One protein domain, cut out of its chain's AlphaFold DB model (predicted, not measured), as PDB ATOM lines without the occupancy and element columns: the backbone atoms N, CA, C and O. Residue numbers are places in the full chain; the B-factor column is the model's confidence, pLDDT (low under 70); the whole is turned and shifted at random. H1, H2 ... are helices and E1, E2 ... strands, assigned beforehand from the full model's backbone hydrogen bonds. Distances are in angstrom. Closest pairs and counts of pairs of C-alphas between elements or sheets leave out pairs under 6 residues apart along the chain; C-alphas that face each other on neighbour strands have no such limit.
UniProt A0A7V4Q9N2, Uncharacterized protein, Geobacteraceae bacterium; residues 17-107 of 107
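AT A GLANCE: This is residues 17 to 107 of the 107 residues of an uncharacterized protein of Geobacteraceae bacterium (UniProt A0A7V4Q9N2). A twisted sheet of four strands is the core, with the long helix H2 running along one face and two helices, H1 and H3, on the other face, a three-layer arrangement with helices on both faces of a sheet. The loops at residues 43 to 52 and 76 to 86 lie beyond the sheet at the end away from H1. The printed part has 91 residues, with three named helices and four named strands in the order H1, E1, E2, E3, H2, E4, H3; the mixed sheet runs E1, E3, E2, E4, and the class is mixed, helices and strands. The whole is compact, with a radius of gyration of the C-alphas of 12.2 A and spans of 32 by 25 by 19 A.

IN THESE COORDINATES: H1, residues 17 to 23, begins at C-alpha 17 at (15.849, 6.016, 26.971) and is 9.8 A long. E1 takes residues 27 to 32, 13.7 A. E2, residues 36 to 42, is 19.2 A long, and E3, residues 53 to 59, is 20.0 A long. H2, residues 62 to 75, also 20.0 A, begins at C-alpha 62 at (14.430, 6.725, 42.786). E4 takes residues 87 to 91, 13.6 A. H3, residues 96 to 106, is 15.4 A long and ends at C-alpha 106 at (24.998, -11.337, 33.750).

HOW THE PARTS SIT: H1 is on the sheet at a height of 7.8 A, over E3 and slantwise to the strands, at 44 degrees to E3 on the local plane; its closest C-alphas to E1 are those of Arg 17 and Ile 30, 7.0 A. Edge strand E1 is parallel to E3, with N 56 and O 29 at 2.9 A. E2 and E3 form an antiparallel hairpin, with N 38 and O 57 at 2.8 A. H2 is on the opposite face from H1, at a height of 8.3 A, along the strands and over E2; the C-alphas of Ser 38 and Ala 65, the closest, are 5.0 A apart. E3, H2 and E4 make a split strand-helix-strand unit, two strands running the same way with E2 between them, and its crossover is right-handed. Edge strand E4 is antiparallel to E2, with N 37 and O 90 at 2.8 A. H3 is on the same face as H1, at a height of 9.4 A and along the strands, over E2 and only just over E4, on which 3 of its C-alphas fall. H1 and H3 only just touch, with 3 pairs of C-alphas within 8 A, the closest Leu 23 and Ile 99 at 7.0 A, at a steep tilt of 64 degrees. H2 and H3 are apart. In H1, H2 and H3 every O i to N i+4 pair is within hydrogen-bond range.

THE WHOLE: The two C-alphas farthest apart, those of Met 47 and Asp 94, are 34.3 A apart. The printed part has no cut and ends at residue 107, the chain's last. The link from H2 to E4, 11 residues, is long. The mean pLDDT of the printed part is 86.1, and residues 44 to 49 and 76 to 85 are under 70.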
ATOM      1  N   ARG A  17      16.010   7.263  27.731       92.88
ATOM      2  CA  ARG A  17      15.849   6.016  26.971       92.88
ATOM      3  C   ARG A  17      16.987   5.711  25.986       92.88
ATOM      4  O   ARG A  17      17.433   4.570  25.897       92.88
ATOM      5  N   ALA A  18      17.465   6.696  25.228       93.56
ATOM      6  CA  ALA A  18      18.608   6.538  24.325       93.56
ATOM      7  C   ALA A  18      19.904   6.267  25.095       93.56
ATOM      8  O   ALA A  18      20.797   5.584  24.595       93.56
ATOM      9  N   LYS A  19      20.012   6.799  26.312       94.81
ATOM     10  CA  LYS A  19      21.133   6.513  27.195       94.81
ATOM     11  C   LYS A  19      21.058   5.104  27.775       94.81
ATOM     12  O   LYS A  19      22.030   4.367  27.648       94.81
ATOM     13  N   ALA A  20      19.898   4.700  28.280       95.50
ATOM     14  CA  ALA A  20      19.647   3.336  28.727       95.50
ATOM     15  C   ALA A  20      19.948   2.311  27.620       95.50
ATOM     16  O   ALA A  20      20.612   1.317  27.879       95.50
ATOM     17  N   LYS A  21      19.584   2.583  26.357       95.12
ATOM     18  CA  LYS A  21      19.952   1.717  25.217       95.12
ATOM     19  C   LYS A  21      21.462   1.526  25.041       95.12
ATOM     20  O   LYS A  21      21.882   0.454  24.626       95.12
ATOM     21  N   ARG A  22      22.275   2.550  25.322       95.25
ATOM     22  CA  ARG A  22      23.744   2.435  25.264       95.25
ATOM     23  C   ARG A  22      24.305   1.659  26.449       95.25
ATOM     24  O   ARG A  22      25.275   0.937  26.283       95.25
ATOM     25  N   LEU A  23      23.707   1.844  27.623       95.69
ATOM     26  CA  LEU A  23      24.127   1.197  28.863       95.69
ATOM     27  C   LEU A  23      23.726  -0.281  28.907       95.69
ATOM     28  O   LEU A  23      24.477  -1.088  29.432       95.69
ATOM     29  N   TRP A  24      22.599  -0.652  28.300       95.12
ATOM     30  CA  TRP A  24      22.130  -2.035  28.190       95.12
ATOM     31  C   TRP A  24      21.844  -2.410  26.729       95.12
ATOM     32  O   TRP A  24      20.681  -2.545  26.342       95.12
ATOM     33  N   PRO A  25      22.879  -2.610  25.894       93.31
ATOM     34  CA  PRO A  25      22.695  -2.912  24.471       93.31
ATOM     35  C   PRO A  25      21.995  -4.257  24.221       93.31
ATOM     36  O   PRO A  25      21.407  -4.453  23.161       93.31
ATOM     37  N   ARG A  26      22.030  -5.174  25.200       90.44
ATOM     38  CA  ARG A  26      21.359  -6.485  25.164       90.44
ATOM     39  C   ARG A  26      20.014  -6.498  25.907       90.44
ATOM     40  O   ARG A  26      19.425  -7.565  26.061       90.44
ATOM     41  N   ALA A  27      19.518  -5.345  26.372       92.94
ATOM     42  CA  ALA A  27      18.182  -5.278  26.957       92.94
ATOM     43  C   ALA A  27      17.116  -5.523  25.900       92.94
ATOM     44  O   ALA A  27      17.026  -4.821  24.894       92.94
ATOM     45  N   GLU A  28      16.255  -6.494  26.174       91.44
ATOM     46  CA  GLU A  28      15.136  -6.811  25.298       91.44
ATOM     47  C   GLU A  28      14.060  -5.727  25.371       91.44
ATOM     48  O   GLU A  28      13.366  -5.428  24.396       91.44
ATOM     49  N   ARG A  29      13.921  -5.113  26.549       92.06
ATOM     50  CA  ARG A  29      12.886  -4.126  26.818       92.06
ATOM     51  C   ARG A  29      13.447  -2.963  27.619       92.06
ATOM     52  O   ARG A  29      13.987  -3.149  28.704       92.06
ATOM     53  N   ILE A  30      13.249  -1.760  27.078       95.88
ATOM     54  CA  ILE A  30      13.512  -0.484  27.749       95.88
ATOM     55  C   ILE A  30      12.273   0.404  27.607       95.88
ATOM     56  O   ILE A  30      11.927   0.822  26.488       95.88
ATOM     57  N   LEU A  31      11.615   0.679  28.733       95.38
ATOM     58  CA  LEU A  31      10.364   1.438  28.828       95.38
ATOM     59  C   LEU A  31      10.505   2.621  29.793       95.38
ATOM     60  O   LEU A  31      11.327   2.576  30.698       95.38
ATOM     61  N   GLY A  32       9.685   3.659  29.614       95.56
ATOM     62  CA  GLY A  32       9.730   4.885  30.419       95.56
ATOM     63  C   GLY A  32      10.699   5.946  29.881       95.56
ATOM     64  O   GLY A  32      11.227   5.820  28.770       95.56
ATOM     65  N   SER A  33      10.897   7.013  30.660       94.38
ATOM     66  CA  SER A  33      11.633   8.210  30.220       94.38
ATOM     67  C   SER A  33      12.456   8.928  31.295       94.38
ATOM     68  O   SER A  33      13.030   9.961  30.974       94.38
ATOM     69  N   GLY A  34      12.531   8.423  32.530       95.00
ATOM     70  CA  GLY A  34      13.327   9.054  33.589       95.00
ATOM     71  C   GLY A  34      14.749   8.499  33.738       95.00
ATOM     72  O   GLY A  34      15.162   7.598  33.007       95.00
ATOM     73  N   GLU A  35      15.505   9.059  34.677       96.88
ATOM     74  CA  GLU A  35      16.932   8.761  34.877       96.88
ATOM     75  C   GLU A  35      17.202   7.653  35.901       96.88
ATOM     76  O   GLU A  35      18.323   7.155  36.005       96.88
ATOM     77  N   TRP A  36      16.172   7.214  36.622       98.12
ATOM     78  CA  TRP A  36      16.257   6.088  37.543       98.12
ATOM     79  C   TRP A  36      15.781   4.816  36.857       98.12
ATOM     80  O   TRP A  36      14.638   4.720  36.414       98.12
ATOM     81  N   ALA A  37      16.654   3.824  36.770       97.75
ATOM     82  CA  ALA A  37      16.383   2.545  36.144       97.75
ATOM     83  C   ALA A  37      16.081   1.480  37.200       97.75
ATOM     84  O   ALA A  37      16.934   1.168  38.022       97.75
ATOM     85  N   SER A  38      14.894   0.877  37.133       96.12
ATOM     86  CA  SER A  38      14.623  -0.426  37.740       96.12
ATOM     87  C   SER A  38      14.989  -1.500  36.718       96.12
ATOM     88  O   SER A  38      14.387  -1.576  35.641       96.12
ATOM     89  N   VAL A  39      16.035  -2.265  37.012       94.25
ATOM     90  CA  VAL A  39      16.651  -3.224  36.092       94.25
ATOM     91  C   VAL A  39      16.441  -4.631  36.613       94.25
ATOM     92  O   VAL A  39      16.726  -4.896  37.777       94.25
ATOM     93  N   SER A  40      16.020  -5.536  35.732       90.56
ATOM     94  CA  SER A  40      15.898  -6.963  36.015       90.56
ATOM     95  C   SER A  40      16.785  -7.777  35.078       90.56
ATOM     96  O   SER A  40      16.513  -7.841  33.879       90.56
ATOM     97  N   TYR A  41      17.816  -8.415  35.632       87.88
ATOM     98  CA  TYR A  41      18.622  -9.460  35.004       87.88
ATOM     99  C   TYR A  41      18.041 -10.824  35.382       87.88
ATOM    100  O   TYR A  41      18.097 -11.237  36.540       87.88
ATOM    101  N   CYS A  42      17.480 -11.536  34.408       81.19
ATOM    102  CA  CYS A  42      16.864 -12.842  34.627       81.19
ATOM    103  C   CYS A  42      17.715 -13.928  33.947       81.19
ATOM    104  O   CYS A  42      17.493 -14.155  32.766       81.19
ATOM    105  N   PRO A  43      18.660 -14.606  34.632       71.44
ATOM    106  CA  PRO A  43      19.663 -15.478  33.998       71.44
ATOM    107  C   PRO A  43      19.121 -16.781  33.379       71.44
ATOM    108  O   PRO A  43      19.735 -17.316  32.464       71.44
ATOM    109  N   GLY A  44      17.980 -17.292  33.845       68.25
ATOM    110  CA  GLY A  44      17.347 -18.497  33.280       68.25
ATOM    111  C   GLY A  44      16.094 -18.223  32.456       68.25
ATOM    112  O   GLY A  44      15.567 -19.146  31.850       68.25
ATOM    113  N   GLY A  45      15.621 -16.971  32.482       61.50
ATOM    114  CA  GLY A  45      14.254 -16.567  32.170       61.50
ATOM    115  C   GLY A  45      13.159 -17.506  32.734       61.50
ATOM    116  O   GLY A  45      13.409 -18.574  33.284       61.50
ATOM    117  N   GLY A  46      11.907 -17.061  32.776       63.34
ATOM    118  CA  GLY A  46      10.844 -17.867  33.402       63.34
ATOM    119  C   GLY A  46      10.561 -19.174  32.643       63.34
ATOM    120  O   GLY A  46      11.103 -19.410  31.569       63.34
ATOM    121  N   MET A  47       9.585 -19.973  33.100       63.84
ATOM    122  CA  MET A  47       9.121 -21.167  32.352       63.84
ATOM    123  C   MET A  47       8.778 -20.874  30.881       63.84
ATOM    124  O   MET A  47       8.892 -21.740  30.023       63.84
ATOM    125  N   ARG A  48       8.338 -19.645  30.585       65.94
ATOM    126  CA  ARG A  48       7.957 -19.205  29.234       65.94
ATOM    127  C   ARG A  48       9.138 -18.749  28.376       65.94
ATOM    128  O   ARG A  48       8.949 -18.479  27.195       65.94
ATOM    129  N   LYS A  49      10.324 -18.596  28.961       68.69
ATOM    130  CA  LYS A  49      11.499 -18.063  28.281       68.69
ATOM    131  C   LYS A  49      12.767 -18.633  28.920       68.69
ATOM    132  O   LYS A  49      13.267 -18.019  29.842       68.69
ATOM    133  N   PRO A  50      13.303 -19.762  28.440       70.62
ATOM    134  CA  PRO A  50      14.394 -20.487  29.103       70.62
ATOM    135  C   PRO A  50      15.791 -19.869  28.888       70.62
ATOM    136  O   PRO A  50      16.798 -20.565  28.982       70.62
ATOM    137  N   TYR A  51      15.875 -18.589  28.519       74.38
ATOM    138  CA  TYR A  51      17.129 -17.908  28.199       74.38
ATOM    139  C   TYR A  51      17.251 -16.582  28.951       74.38
ATOM    140  O   TYR A  51      16.228 -15.972  29.286       74.38
ATOM    141  N   PRO A  52      18.488 -16.114  29.205       79.06
ATOM    142  CA  PRO A  52      18.713 -14.882  29.934       79.06
ATOM    143  C   PRO A  52      18.133 -13.669  29.207       79.06
ATOM    144  O   PRO A  52      18.273 -13.540  27.990       79.06
ATOM    145  N   TYR A  53      17.516 -12.752  29.950       84.56
ATOM    146  CA  TYR A  53      17.076 -11.470  29.402       84.56
ATOM    147  C   TYR A  53      17.194 -10.336  30.421       84.56
ATOM    148  O   TYR A  53      17.142 -10.555  31.634       84.56
ATOM    149  N   ILE A  54      17.344  -9.116  29.898       90.81
ATOM    150  CA  ILE A  54      17.401  -7.881  30.683       90.81
ATOM    151  C   ILE A  54      16.174  -7.034  30.365       90.81
ATOM    152  O   ILE A  54      15.866  -6.777  29.196       90.81
ATOM    153  N   THR A  55      15.498  -6.571  31.413       92.38
ATOM    154  CA  THR A  55      14.424  -5.578  31.315       92.38
ATOM    155  C   THR A  55      14.798  -4.326  32.092       92.38
ATOM    156  O   THR A  55      15.282  -4.422  33.215       92.38
ATOM    157  N   VAL A  56      14.558  -3.156  31.502       95.94
ATOM    158  CA  VAL A  56      14.830  -1.849  32.108       95.94
ATOM    159  C   VAL A  56      13.562  -0.999  32.079       95.94
ATOM    160  O   VAL A  56      12.998  -0.734  31.012       95.94
ATOM    161  N   TYR A  57      13.131  -0.535  33.246       96.56
ATOM    162  CA  TYR A  57      12.060   0.447  33.398       96.56
ATOM    163  C   TYR A  57      12.624   1.749  33.955       96.56
ATOM    164  O   TYR A  57      13.327   1.744  34.960       96.56
ATOM    165  N   LEU A  58      12.314   2.858  33.295       97.31
ATOM    166  CA  LEU A  58      12.842   4.180  33.599       97.31
ATOM    167  C   LEU A  58      11.800   5.044  34.312       97.31
ATOM    168  O   LEU A  58      10.706   5.271  33.787       97.31
ATOM    169  N   TYR A  59      12.178   5.586  35.464       97.19
ATOM    170  CA  TYR A  59      11.347   6.378  36.363       97.19
ATOM    171  C   TYR A  59      11.972   7.745  36.621       97.19
ATOM    172  O   TYR A  59      13.192   7.899  36.617       97.19
ATOM    173  N   GLN A  60      11.123   8.751  36.841       96.19
ATOM    174  CA  GLN A  60      11.578  10.109  37.155       96.19
ATOM    175  C   GLN A  60      12.219  10.209  38.544       96.19
ATOM    176  O   GLN A  60      13.016  11.108  38.771       96.19
ATOM    177  N   SER A  61      11.890   9.294  39.460       97.19
ATOM    178  CA  SER A  61      12.412   9.304  40.825       97.19
ATOM    179  C   SER A  61      12.906   7.926  41.251       97.19
ATOM    180  O   SER A  61      12.415   6.891  40.774       97.19
ATOM    181  N   ARG A  62      13.862   7.929  42.184       97.50
ATOM    182  CA  ARG A  62      14.430   6.725  42.786       97.50
ATOM    183  C   ARG A  62      13.363   5.905  43.503       97.50
ATOM    184  O   ARG A  62      13.277   4.700  43.293       97.50
ATOM    185  N   GLU A  63      12.498   6.560  44.273       97.81
ATOM    186  CA  GLU A  63      11.463   5.910  45.084       97.81
ATOM    187  C   GLU A  63      10.490   5.119  44.206       97.81
ATOM    188  O   GLU A  63      10.089   4.007  44.548       97.81
ATOM    189  N   ARG A  64      10.129   5.660  43.033       96.81
ATOM    190  CA  ARG A  64       9.270   4.962  42.065       96.81
ATOM    191  C   ARG A  64       9.962   3.741  41.461       96.81
ATOM    192  O   ARG A  64       9.303   2.719  41.274       96.81
ATOM    193  N   ALA A  65      11.262   3.827  41.178       96.44
ATOM    194  CA  ALA A  65      12.040   2.689  40.690       96.44
ATOM    195  C   ALA A  65      12.184   1.588  41.756       96.44
ATOM    196  O   ALA A  65      12.071   0.400  41.438       96.44
ATOM    197  N   GLU A  66      12.379   1.974  43.019       94.62
ATOM    198  CA  GLU A  66      12.445   1.068  44.172       94.62
ATOM    199  C   GLU A  66      11.099   0.406  44.466       94.62
ATOM    200  O   GLU A  66      11.045  -0.792  44.738       94.62
ATOM    201  N   GLU A  67       9.997   1.152  44.375       94.31
ATOM    202  CA  GLU A  67       8.647   0.596  44.491       94.31
ATOM    203  C   GLU A  67       8.375  -0.435  43.392       94.31
ATOM    204  O   GLU A  67       7.963  -1.557  43.679       94.31
ATOM    205  N   ALA A  68       8.691  -0.104  42.138       91.50
ATOM    206  CA  ALA A  68       8.545  -1.040  41.029       91.50
ATOM    207  C   ALA A  68       9.389  -2.308  41.227       91.50
ATOM    208  O   ALA A  68       8.887  -3.415  41.026       91.50
ATOM    209  N   LYS A  69      10.642  -2.160  41.679       91.12
ATOM    210  CA  LYS A  69      11.506  -3.295  42.025       91.12
ATOM    211  C   LYS A  69      10.847  -4.180  43.087       91.12
ATOM    212  O   LYS A  69      10.751  -5.387  42.881       91.12
ATOM    213  N   ARG A  70      10.366  -3.592  44.189       88.56
ATOM    214  CA  ARG A  70       9.708  -4.328  45.284       88.56
ATOM    215  C   ARG A  70       8.491  -5.113  44.797       88.56
ATOM    216  O   ARG A  70       8.351  -6.283  45.146       88.56
ATOM    217  N   ILE A  71       7.656  -4.511  43.950       87.62
ATOM    218  CA  ILE A  71       6.494  -5.190  43.359       87.62
ATOM    219  C   ILE A  71       6.942  -6.390  42.514       87.62
ATOM    220  O   ILE A  71       6.377  -7.475  42.650       87.62
ATOM    221  N   ILE A  72       7.958  -6.233  41.660       83.25
ATOM    222  CA  ILE A  72       8.472  -7.320  40.810       83.25
ATOM    223  C   ILE A  72       9.066  -8.451  41.665       83.25
ATOM    224  O   ILE A  72       8.767  -9.621  41.405       83.25
ATOM    225  N   ASP A  73       9.859  -8.116  42.687       81.94
ATOM    226  CA  ASP A  73      10.453  -9.083  43.622       81.94
ATOM    227  C   ASP A  73       9.377  -9.960  44.280       81.94
ATOM    228  O   ASP A  73       9.518 -11.184  44.352       81.94
ATOM    229  N   GLN A  74       8.278  -9.337  44.714       80.12
ATOM    230  CA  GLN A  74       7.173 -10.013  45.394       80.12
ATOM    231  C   GLN A  74       6.300 -10.837  44.440       80.12
ATOM    232  O   GLN A  74       5.908 -11.953  44.776       80.12
ATOM    233  N   THR A  75       5.976 -10.294  43.264       76.75
ATOM    234  CA  THR A  75       4.897 -10.829  42.414       76.75
ATOM    235  C   THR A  75       5.390 -11.667  41.238       76.75
ATOM    236  O   THR A  75       4.821 -12.718  40.951       76.75
ATOM    237  N   ALA A  76       6.442 -11.233  40.540       69.50
ATOM    238  CA  ALA A  76       6.821 -11.804  39.247       69.50
ATOM    239  C   ALA A  76       7.800 -12.973  39.383       69.50
ATOM    240  O   ALA A  76       7.706 -13.955  38.649       69.50
ATOM    241  N   CYS A  77       8.717 -12.901  40.348       67.50
ATOM    242  CA  CYS A  77       9.671 -13.977  40.599       67.50
ATOM    243  C   CYS A  77       9.097 -15.141  41.428       67.50
ATOM    244  O   CYS A  77       9.858 -16.031  41.806       67.50
ATOM    245  N   GLY A  78       7.798 -15.136  41.768       61.41
ATOM    246  CA  GLY A  78       7.164 -16.172  42.604       61.41
ATOM    247  C   GLY A  78       7.832 -16.347  43.972       61.41
ATOM    248  O   GLY A  78       7.784 -17.412  44.573       61.41
ATOM    249  N   GLY A  79       8.546 -15.319  44.412       57.38
ATOM    250  CA  GLY A  79       9.403 -15.343  45.577       57.38
ATOM    251  C   GLY A  79      10.747 -16.086  45.469       57.38
ATOM    252  O   GLY A  79      11.474 -16.188  46.452       57.38
ATOM    253  N   GLY A  80      11.154 -16.538  44.282       57.44
ATOM    254  CA  GLY A  80      12.482 -17.128  44.059       57.44
ATOM    255  C   GLY A  80      13.620 -16.104  43.944       57.44
ATOM    256  O   GLY A  80      14.780 -16.443  44.161       57.44
ATOM    257  N   CYS A  81      13.298 -14.843  43.638       60.81
ATOM    258  CA  CYS A  81      14.261 -13.738  43.560       60.81
ATOM    259  C   CYS A  81      14.253 -12.868  44.828       60.81
ATOM    260  O   CYS A  81      14.483 -11.665  44.734       60.81
ATOM    261  N   TRP A  82      13.957 -13.423  46.012       46.06
ATOM    262  CA  TRP A  82      14.112 -12.662  47.260       46.06
ATOM    263  C   TRP A  82      15.612 -12.426  47.497       46.06
ATOM    264  O   TRP A  82      16.334 -13.320  47.934       46.06
ATOM    265  N   GLY A  83      16.092 -11.234  47.124       49.94
ATOM    266  CA  GLY A  83      17.478 -10.780  47.293       49.94
ATOM    267  C   GLY A  83      18.048 -10.013  46.087       49.94
ATOM    268  O   GLY A  83      17.400  -9.850  45.059       49.94
ATOM    269  N   GLU A  84      19.305  -9.569  46.191       57.69
ATOM    270  CA  GLU A  84      20.056  -8.804  45.168       57.69
ATOM    271  C   GLU A  84      20.407  -9.583  43.882       57.69
ATOM    272  O   GLU A  84      21.218  -9.133  43.074       57.69
ATOM    273  N   ARG A  85      19.872 -10.787  43.656       65.94
ATOM    274  CA  ARG A  85      20.452 -11.710  42.657       65.94
ATOM    275  C   ARG A  85      20.153 -11.366  41.193       65.94
ATOM    276  O   ARG A  85      20.583 -12.103  40.314       65.94
ATOM    277  N   GLY A  86      19.487 -10.247  40.920       80.94
ATOM    278  CA  GLY A  86      19.245  -9.808  39.547       80.94
ATOM    279  C   GLY A  86      18.446  -8.519  39.402       80.94
ATOM    280  O   GLY A  86      18.397  -7.984  38.301       80.94
ATOM    281  N   HIS A  87      17.821  -8.000  40.463       89.81
ATOM    282  CA  HIS A  87      17.050  -6.759  40.385       89.81
ATOM    283  C   HIS A  87      17.777  -5.599  41.066       89.81
ATOM    284  O   HIS A  87      18.181  -5.715  42.223       89.81
ATOM    285  N   PHE A  88      17.901  -4.468  40.374       93.06
ATOM    286  CA  PHE A  88      18.672  -3.312  40.831       93.06
ATOM    287  C   PHE A  88      17.939  -2.008  40.536       93.06
ATOM    288  O   PHE A  88      17.201  -1.916  39.557       93.06
ATOM    289  N   VAL A  89      18.170  -0.998  41.374       96.19
ATOM    290  CA  VAL A  89      17.823   0.392  41.067       96.19
ATOM    291  C   VAL A  89      19.119   1.148  40.847       96.19
ATOM    292  O   VAL A  89      19.992   1.099  41.707       96.19
ATOM    293  N   LEU A  90      19.255   1.774  39.680       97.19
ATOM    294  CA  LEU A  90      20.489   2.419  39.236       97.19
ATOM    295  C   LEU A  90      20.165   3.765  38.591       97.19
ATOM    296  O   LEU A  90      19.236   3.859  37.787       97.19
ATOM    297  N   HIS A  91      20.932   4.796  38.906       97.69
ATOM    298  CA  HIS A  91      20.897   6.069  38.210       97.69
ATOM    299  C   HIS A  91      21.700   5.977  36.909       97.69
ATOM    300  O   HIS A  91      22.815   5.457  36.883       97.69
ATOM    301  N   LEU A  92      21.157   6.480  35.796       95.38
ATOM    302  CA  LEU A  92      21.812   6.303  34.499       95.38
ATOM    303  C   LEU A  92      23.207   6.941  34.458       95.38
ATOM    304  O   LEU A  92      24.055   6.469  33.698       95.38
ATOM    305  N   GLU A  93      23.403   8.108  35.083       94.19
ATOM    306  CA  GLU A  93      24.687   8.838  35.072       94.19
ATOM    307  C   GLU A  93      25.628   8.353  36.167       94.19
ATOM    308  O   GLU A  93      26.774   8.022  35.852       94.19
ATOM    309  N   ASP A  94      25.133   8.261  37.395       96.25
ATOM    310  CA  ASP A  94      25.999   8.091  38.563       96.25
ATOM    311  C   ASP A  94      26.462   6.642  38.730       96.25
ATOM    312  O   ASP A  94      27.564   6.398  39.207       96.25
ATOM    313  N   ASP A  95      25.681   5.674  38.238       96.81
ATOM    314  CA  ASP A  95      25.966   4.249  38.422       96.81
ATOM    315  C   ASP A  95      26.590   3.579  37.184       96.81
ATOM    316  O   ASP A  95      26.538   2.358  37.044       96.81
ATOM    317  N   LYS A  96      27.192   4.330  36.252       94.69
ATOM    318  CA  LYS A  96      27.750   3.767  34.998       94.69
ATOM    319  C   LYS A  96      28.712   2.600  35.211       94.69
ATOM    320  O   LYS A  96      28.642   1.614  34.480       94.69
ATOM    321  N   GLU A  97      29.606   2.717  36.185       95.56
ATOM    322  CA  GLU A  97      30.595   1.679  36.491       95.56
ATOM    323  C   GLU A  97      29.913   0.425  37.032       95.56
ATOM    324  O   GLU A  97      30.158  -0.683  36.552       95.56
ATOM    325  N   ARG A  98      28.956   0.611  37.946       94.75
ATOM    326  CA  ARG A  98      28.136  -0.477  38.476       94.75
ATOM    327  C   ARG A  98      27.311  -1.151  37.381       94.75
ATOM    328  O   ARG A  98      27.188  -2.372  37.365       94.75
ATOM    329  N   ILE A  99      26.769  -0.382  36.438       95.19
ATOM    330  CA  ILE A  99      26.048  -0.917  35.280       95.19
ATOM    331  C   ILE A  99      26.977  -1.780  34.419       95.19
ATOM    332  O   ILE A  99      26.588  -2.881  34.028       95.19
ATOM    333  N   ALA A 100      28.197  -1.315  34.140       93.94
ATOM    334  CA  ALA A 100      29.177  -2.074  33.369       93.94
ATOM    335  C   ALA A 100      29.564  -3.392  34.063       93.94
ATOM    336  O   ALA A 100      29.599  -4.435  33.410       93.94
ATOM    337  N   GLU A 101      29.774  -3.365  35.381       93.38
ATOM    338  CA  GLU A 101      30.054  -4.559  36.187       93.38
ATOM    339  C   GLU A 101      28.899  -5.571  36.126       93.38
ATOM    340  O   GLU A 101      29.109  -6.757  35.869       93.38
ATOM    341  N   LEU A 102      27.660  -5.107  36.316       91.19
ATOM    342  CA  LEU A 102      26.478  -5.968  36.265       91.19
ATOM    343  C   LEU A 102      26.274  -6.563  34.870       91.19
ATOM    344  O   LEU A 102      25.984  -7.752  34.751       91.19
ATOM    345  N   ASN A 103      26.488  -5.776  33.816       90.19
ATOM    346  CA  ASN A 103      26.482  -6.291  32.454       90.19
ATOM    347  C   ASN A 103      27.512  -7.411  32.285       90.19
ATOM    348  O   ASN A 103      27.138  -8.479  31.830       90.19
ATOM    349  N   ALA A 104      28.767  -7.215  32.698       89.25
ATOM    350  CA  ALA A 104      29.806  -8.242  32.580       89.25
ATOM    351  C   ALA A 104      29.508  -9.512  33.398       89.25
ATOM    352  O   ALA A 104      29.951 -10.600  33.042       89.25
ATOM    353  N   ARG A 105      28.764  -9.385  34.502       84.38
ATOM    354  CA  ARG A 105      28.387 -10.510  35.364       84.38
ATOM    355  C   ARG A 105      27.227 -11.342  34.811       84.38
ATOM    356  O   ARG A 105      27.177 -12.543  35.069       84.38
ATOM    357  N   PHE A 106      26.262 -10.706  34.153       77.75
ATOM    358  CA  PHE A 106      24.998 -11.337  33.750       77.75
ATOM    359  C   PHE A 106      24.859 -11.561  32.230       77.75
ATOM    360  O   PHE A 106      23.843 -12.125  31.812       77.75
ATOM    361  N   LEU A 107      25.831 -11.133  31.412       70.56
ATOM    362  CA  LEU A 107      25.847 -11.256  29.942       70.56
ATOM    363  C   LEU A 107      27.028 -12.067  29.417       70.56
ATOM    364  O   LEU A 107      26.847 -12.596  28.289       70.56
TER     365      LEU A 107